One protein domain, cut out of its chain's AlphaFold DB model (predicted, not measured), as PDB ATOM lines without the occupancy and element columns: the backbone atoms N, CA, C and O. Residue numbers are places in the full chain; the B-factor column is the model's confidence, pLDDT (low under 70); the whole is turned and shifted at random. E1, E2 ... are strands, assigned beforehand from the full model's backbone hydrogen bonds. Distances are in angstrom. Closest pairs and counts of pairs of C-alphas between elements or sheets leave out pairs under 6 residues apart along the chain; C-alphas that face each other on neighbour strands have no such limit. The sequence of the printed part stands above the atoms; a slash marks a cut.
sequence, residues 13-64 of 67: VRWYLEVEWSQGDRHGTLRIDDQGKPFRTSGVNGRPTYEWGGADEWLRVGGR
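This is residues 13 to 64 of the 67 residues of an uncharacterized protein of Streptomyces alboflavus (UniProt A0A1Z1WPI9). This is a long, thin rod of strands: the hairpin E2 and E3 makes one end, the smaller hairpin E5 and E6 is set crosswise at the other, and the short pair E1 and E4 lies between them. E1 runs on into E2, and the tip of the first hairpin, residues 22 to 27, sticks out free. The printed part has 52 residues, with no named helix and six named strands, E1 to E6 in chain order, in three antiparallel sheets of two: E1 - E4, E2 - E3 and E5 - E6. The class is all strand; the whole is extended, with a radius of gyration of the C-alphas of 19.6 A and spans of 60 by 23 by 16 A.

Begin at E2, residues 17 to 23, and E3, residues 26 to 32, an antiparallel hairpin at 160 degrees; look for N 19 and O 30, 2.8 A apart, within hydrogen-bond range. E1, residues 13 to 15, runs on into E2 across Tyr 16 at 17 degrees. Beside E1 find its antiparallel neighbour E4, residues 39 to 42, at 161 degrees, with N 15 and O 39 at 2.9 A. Farther on, E5, residues 48 to 52, and E6, residues 58 to 62, form an antiparallel hairpin at 143 degrees, with N 51 and O 59 at 3.0 A. E4 and E5 are apart.

Find C-alpha 17 at (195.577, 272.130, 173.688); from there E2 runs 19.2 A, and E3 returns over 18.7 A. E1 starts at C-alpha 13, (188.559, 267.429, 163.259), and spans 6.6 A; E4 spans 10.1 A. E5 measures 13.0 A, and E6, 12.0 A, ends at C-alpha 62, (190.277, 259.149, 144.503).

The two farthest C-alphas, those of Asp 25 and Ala 55, are 61.1 A apart. The printed part has no cut and no long link. Look for pLDDT under 70 at residues 45 to 48, 50, 52 to 53, 55 and 61 to 64; the mean of the printed part is 83.4.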
ATOM      1  N   VAL A  13     188.378 267.329 161.812       89.38
ATOM      2  CA  VAL A  13     188.559 267.429 163.259       89.38
ATOM      3  C   VAL A  13     189.136 268.793 163.598       89.38
ATOM      4  O   VAL A  13     190.091 269.253 162.971       89.38
ATOM      5  N   ARG A  14     188.557 269.427 164.617       93.25
ATOM      6  CA  ARG A  14     189.033 270.686 165.190       93.25
ATOM      7  C   ARG A  14     189.532 270.453 166.607       93.25
ATOM      8  O   ARG A  14     188.829 269.810 167.381       93.25
ATOM      9  N   TRP A  15     190.713 270.963 166.943       93.44
ATOM     10  CA  TRP A  15     191.333 270.726 168.246       93.44
ATOM     11  C   TRP A  15     192.189 271.907 168.714       93.44
ATOM     12  O   TRP A  15     192.629 272.736 167.924       93.44
ATOM     13  N   TYR A  16     192.400 271.992 170.019       96.00
ATOM     14  CA  TYR A  16     193.331 272.904 170.679       96.00
ATOM     15  C   TYR A  16     193.908 272.175 171.895       96.00
ATOM     16  O   TYR A  16     193.370 271.143 172.302       96.00
ATOM     17  N   LEU A  17     195.000 272.681 172.461       95.19
ATOM     18  CA  LEU A  17     195.577 272.130 173.688       95.19
ATOM     19  C   LEU A  17     195.441 273.129 174.819       95.19
ATOM     20  O   LEU A  17     195.637 274.327 174.620       95.19
ATOM     21  N   GLU A  18     195.165 272.617 176.006       96.75
ATOM     22  CA  GLU A  18     195.326 273.338 177.260       96.75
ATOM     23  C   GLU A  18     196.503 272.714 177.997       96.75
ATOM     24  O   GLU A  18     196.560 271.500 178.191       96.75
ATOM     25  N   VAL A  19     197.480 273.544 178.346       94.81
ATOM     26  CA  VAL A  19     198.696 273.124 179.035       94.81
ATOM     27  C   VAL A  19     198.739 273.829 180.372       94.81
ATOM     28  O   VAL A  19     198.931 275.043 180.443       94.81
ATOM     29  N   GLU A  20     198.576 273.059 181.434       96.75
ATOM     30  CA  GLU A  20     198.829 273.537 182.785       96.75
ATOM     31  C   GLU A  20     200.337 273.648 183.012       96.75
ATOM     32  O   GLU A  20     201.110 272.760 182.642       96.75
ATOM     33  N   TRP A  21     200.773 274.754 183.607       95.44
ATOM     34  CA  TRP A  21     202.177 274.985 183.923       95.44
ATOM     35  C   TRP A  21     202.338 275.645 185.287       95.44
ATOM     36  O   TRP A  21     201.466 276.368 185.773       95.44
ATOM     37  N   SER A  22     203.502 275.418 185.885       95.94
ATOM     38  CA  SER A  22     203.935 276.079 187.107       95.94
ATOM     39  C   SER A  22     205.432 276.383 187.059       95.94
ATOM     40  O   SER A  22     206.220 275.669 186.437       95.94
ATOM     41  N   GLN A  23     205.826 277.486 187.691       94.31
ATOM     42  CA  GLN A  23     207.211 277.896 187.877       94.31
ATOM     43  C   GLN A  23     207.329 278.698 189.180       94.31
ATOM     44  O   GLN A  23     207.051 279.902 189.211       94.31
ATOM     45  N   GLY A  24     207.775 278.030 190.248       95.75
ATOM     46  CA  GLY A  24     207.736 278.592 191.601       95.75
ATOM     47  C   GLY A  24     206.291 278.904 191.996       95.75
ATOM     48  O   GLY A  24     205.411 278.074 191.785       95.75
ATOM     49  N   ASP A  25     206.041 280.120 192.478       97.12
ATOM     50  CA  ASP A  25     204.696 280.564 192.878       97.12
ATOM     51  C   ASP A  25     203.780 280.908 191.687       97.12
ATOM     52  O   ASP A  25     202.568 281.074 191.843       97.12
ATOM     53  N   ARG A  26     204.334 281.021 190.471       96.62
ATOM     54  CA  ARG A  26     203.556 281.319 189.260       96.62
ATOM     55  C   ARG A  26     202.983 280.039 188.672       96.62
ATOM     56  O   ARG A  26     203.689 279.042 188.554       96.62
ATOM     57  N   HIS A  27     201.731 280.094 188.250       97.12
ATOM     58  CA  HIS A  27     201.023 278.987 187.625       97.12
ATOM     59  C   HIS A  27     199.969 279.516 186.650       97.12
ATOM     60  O   HIS A  27     199.596 280.690 186.706       97.12
ATOM     61  N   GLY A  28     199.486 278.653 185.762       97.44
ATOM     62  CA  GLY A  28     198.371 278.972 184.881       97.44
ATOM     63  C   GLY A  28     198.116 277.898 183.835       97.44
ATOM     64  O   GLY A  28     198.785 276.868 183.798       97.44
ATOM     65  N   THR A  29     197.164 278.185 182.953       97.38
ATOM     66  CA  THR A  29     196.828 277.334 181.810       97.38
ATOM     67  C   THR A  29     197.091 278.111 180.532       97.38
ATOM     68  O   THR A  29     196.551 279.199 180.326       97.38
ATOM     69  N   LEU A  30     197.946 277.567 179.673       94.44
ATOM     70  CA  LEU A  30     198.211 278.097 178.345       94.44
ATOM     71  C   LEU A  30     197.344 277.359 177.329       94.44
ATOM     72  O   LEU A  30     197.429 276.138 177.207       94.44
ATOM     73  N   ARG A  31     196.557 278.106 176.557       95.25
ATOM     74  CA  ARG A  31     195.868 277.573 175.383       95.25
ATOM     75  C   ARG A  31     196.770 277.682 174.159       95.25
ATOM     76  O   ARG A  31     197.286 278.757 173.866       95.25
ATOM     77  N   ILE A  32     196.936 276.573 173.447       94.75
ATOM     78  CA  ILE A  32     197.673 276.499 172.185       94.75
ATOM     79  C   ILE A  32     196.670 276.200 171.075       94.75
ATOM     80  O   ILE A  32     196.028 275.144 171.070       94.75
ATOM     81  N   ASP A  33     196.535 277.142 170.147       95.56
ATOM     82  CA  ASP A  33     195.612 277.088 169.019       95.56
ATOM     83  C   ASP A  33     196.169 277.842 167.790       95.56
ATOM     84  O   ASP A  33     197.303 278.328 167.804       95.56
ATOM     85  N   ASP A  34     195.396 277.892 166.704       94.12
ATOM     86  CA  ASP A  34     195.708 278.619 165.471       94.12
ATOM     87  C   ASP A  34     195.133 280.045 165.526       94.12
ATOM     88  O   ASP A  34     194.033 280.321 165.042       94.12
ATOM     89  N   GLN A  35     195.866 280.957 166.171       94.44
ATOM     90  CA  GLN A  35     195.534 282.389 166.254       94.44
ATOM     91  C   GLN A  35     194.098 282.664 166.751       94.44
ATOM     92  O   GLN A  35     193.354 283.459 166.170       94.44
ATOM     93  N   GLY A  36     193.684 281.988 167.825       95.81
ATOM     94  CA  GLY A  36     192.345 282.102 168.409       95.81
ATOM     95  C   GLY A  36     191.302 281.170 167.788       95.81
ATOM     96  O   GLY A  36     190.137 281.190 168.192       95.81
ATOM     97  N   LYS A  37     191.688 280.328 166.823       96.56
ATOM     98  CA  LYS A  37     190.839 279.286 166.230       96.56
ATOM     99  C   LYS A  37     191.419 277.907 166.535       96.56
ATOM    100  O   LYS A  37     192.632 277.758 166.557       96.56
ATOM    101  N   PRO A  38     190.595 276.866 166.730       95.88
ATOM    102  CA  PRO A  38     191.117 275.508 166.823       95.88
ATOM    103  C   PRO A  38     191.903 275.125 165.562       95.88
ATOM    104  O   PRO A  38     191.459 275.426 164.449       95.88
ATOM    105  N   PHE A  39     193.002 274.392 165.733       93.12
ATOM    106  CA  PHE A  39     193.673 273.705 164.635       93.12
ATOM    107  C   PHE A  39     192.692 272.796 163.904       93.12
ATOM    108  O   PHE A  39     191.771 272.238 164.509       93.12
ATOM    109  N   ARG A  40     192.914 272.605 162.602       90.75
ATOM    110  CA  ARG A  40     192.096 271.731 161.764       90.75
ATOM    111  C   ARG A  40     192.941 270.611 161.175       90.75
ATOM    112  O   ARG A  40     193.912 270.862 160.471       90.75
ATOM    113  N   THR A  41     192.512 269.376 161.396       86.94
ATOM    114  CA  THR A  41     193.072 268.187 160.751       86.94
ATOM    115  C   THR A  41     191.931 267.438 160.082       86.94
ATOM    116  O   THR A  41     191.012 266.972 160.753       86.94
ATOM    117  N   SER A  42     191.967 267.329 158.756       83.62
ATOM    118  CA  SER A  42     190.937 266.626 157.992       83.62
ATOM    119  C   SER A  42     191.492 265.381 157.331       83.62
ATOM    120  O   SER A  42     192.533 265.439 156.682       83.62
ATOM    121  N   GLY A  43     190.748 264.288 157.442       78.00
ATOM    122  CA  GLY A  43     191.021 263.069 156.707       78.00
ATOM    123  C   GLY A  43     190.566 263.132 155.256       78.00
ATOM    124  O   GLY A  43     189.632 263.859 154.902       78.00
ATOM    125  N   VAL A  44     191.238 262.345 154.422       72.19
ATOM    126  CA  VAL A  44     191.014 262.283 152.975       72.19
ATOM    127  C   VAL A  44     190.167 261.073 152.554       72.19
ATOM    128  O   VAL A  44     189.655 261.032 151.435       72.19
ATOM    129  N   ASN A  45     189.940 260.100 153.449       67.31
ATOM    130  CA  ASN A  45     189.196 258.888 153.103       67.31
ATOM    131  C   ASN A  45     187.757 259.215 152.687       67.31
ATOM    132  O   ASN A  45     186.999 259.862 153.415       67.31
ATOM    133  N   GLY A  46     187.375 258.735 151.501       64.12
ATOM    134  CA  GLY A  46     186.051 258.972 150.917       64.12
ATOM    135  C   GLY A  46     185.832 260.383 150.358       64.12
ATOM    136  O   GLY A  46     184.720 260.683 149.926       64.12
ATOM    137  N   ARG A  47     186.859 261.244 150.334       66.88
ATOM    138  CA  ARG A  47     186.819 262.571 149.700       66.88
ATOM    139  C   ARG A  47     187.658 262.552 148.414       66.88
ATOM    140  O   ARG A  47     188.623 261.793 148.330       66.88
ATOM    141  N   PRO A  48     187.290 263.320 147.376       67.56
ATOM    142  CA  PRO A  48     188.169 263.502 146.232       67.56
ATOM    143  C   PRO A  48     189.397 264.308 146.667       67.56
ATOM    144  O   PRO A  48     189.259 265.447 147.112       67.56
ATOM    145  N   THR A  49     190.578 263.710 146.547       70.06
ATOM    146  CA  THR A  49     191.850 264.426 146.632       70.06
ATOM    147  C   THR A  49     192.202 264.928 145.245       70.06
ATOM    148  O   THR A  49     191.970 264.236 144.251       70.06
ATOM    149  N   TYR A  50     192.766 266.127 145.182       69.25
ATOM    150  CA  TYR A  50     193.335 266.659 143.959       69.25
ATOM    151  C   TYR A  50     194.818 266.866 144.198       69.25
ATOM    152  O   TYR A  50     195.205 267.598 145.107       69.25
ATOM    153  N   GLU A  51     195.627 266.183 143.404       70.50
ATOM    154  CA  GLU A  51     197.064 266.396 143.369       70.50
ATOM    155  C   GLU A  51     197.400 267.175 142.101       70.50
ATOM    156  O   GLU A  51     196.752 267.020 141.059       70.50
ATOM    157  N   TRP A  52     198.388 268.058 142.205       63.94
ATOM    158  CA  TRP A  52     198.889 268.791 141.053       63.94
ATOM    159  C   TRP A  52     199.721 267.838 140.186       63.94
ATOM    160  O   TRP A  52     200.792 267.403 140.606       63.94
ATOM    161  N   GLY A  53     199.211 267.489 139.000       65.69
ATOM    162  CA  GLY A  53     199.774 266.450 138.128       65.69
ATOM    163  C   GLY A  53     200.927 266.901 137.232       65.69
ATOM    164  O   GLY A  53     201.447 266.099 136.459       65.69
ATOM    165  N   GLY A  54     201.337 268.168 137.304       73.69
ATOM    166  CA  GLY A  54     202.322 268.735 136.387       73.69
ATOM    167  C   GLY A  54     201.671 269.613 135.324       73.69
ATOM    168  O   GLY A  54     201.235 270.699 135.678       73.69
ATOM    169  N   ALA A  55     201.678 269.188 134.052       65.69
ATOM    170  CA  ALA A  55     201.392 269.976 132.838       65.69
ATOM    171  C   ALA A  55     199.951 270.533 132.733       65.69
ATOM    172  O   ALA A  55     199.195 270.186 131.831       65.69
ATOM    173  N   ASP A  56     199.602 271.411 133.668       71.50
ATOM    174  CA  ASP A  56     198.364 272.181 133.776       71.50
ATOM    175  C   ASP A  56     197.095 271.389 134.124       71.50
ATOM    176  O   ASP A  56     195.984 271.905 133.980       71.50
ATOM    177  N   GLU A  57     197.223 270.169 134.655       74.62
ATOM    178  CA  GLU A  57     196.067 269.375 135.083       74.62
ATOM    179  C   GLU A  57     196.049 269.028 136.578       74.62
ATOM    180  O   GLU A  57     197.033 268.611 137.196       74.62
ATOM    181  N   TRP A  58     194.856 269.168 137.157       75.81
ATOM    182  CA  TRP A  58     194.528 268.637 138.471       75.81
ATOM    183  C   TRP A  58     194.112 267.178 138.335       75.81
ATOM    184  O   TRP A  58     193.065 266.872 137.759       75.81
ATOM    185  N   LEU A  59     194.888 266.272 138.923       76.75
ATOM    186  CA  LEU A  59     194.561 264.855 138.931       76.75
ATOM    187  C   LEU A  59     193.654 264.547 140.119       76.75
ATOM    188  O   LEU A  59     194.009 264.782 141.275       76.75
ATOM    189  N   ARG A  60     192.471 263.989 139.842       71.38
ATOM    190  CA  ARG A  60     191.573 263.486 140.886       71.38
ATOM    191  C   ARG A  60     192.083 262.137 141.386       71.38
ATOM    192  O   ARG A  60     191.701 261.087 140.867       71.38
ATOM    193  N   VAL A  61     192.891 262.160 142.435       68.00
ATOM    194  CA  VAL A  61     193.351 260.954 143.123       68.00
ATOM    195  C   VAL A  61     192.242 260.547 144.091       68.00
ATOM    196  O   VAL A  61     192.066 261.119 145.165       68.00
ATOM    197  N   GLY A  62     191.371 259.631 143.659       59.75
ATOM    198  CA  GLY A  62     190.277 259.149 144.503       59.75
ATOM    199  C   GLY A  62     190.825 258.602 145.823       59.75
ATOM    200  O   GLY A  62     191.768 257.819 145.788       59.75
ATOM    201  N   GLY A  63     190.232 259.004 146.958       58.12
ATOM    202  CA  GLY A  63     190.639 258.653 148.327       58.12
ATOM    203  C   GLY A  63     190.483 257.170 148.684       58.12
ATOM    204  O   GLY A  63     189.767 256.819 149.621       58.12
ATOM    205  N   ARG A  64     191.114 256.300 147.897       53.47
ATOM    206  CA  ARG A  64     191.388 254.902 148.193       53.47
ATOM    207  C   ARG A  64     192.851 254.831 148.613       53.47
ATOM    208  O   ARG A  64     193.739 254.757 147.775       53.47
TER     209      ARG A  64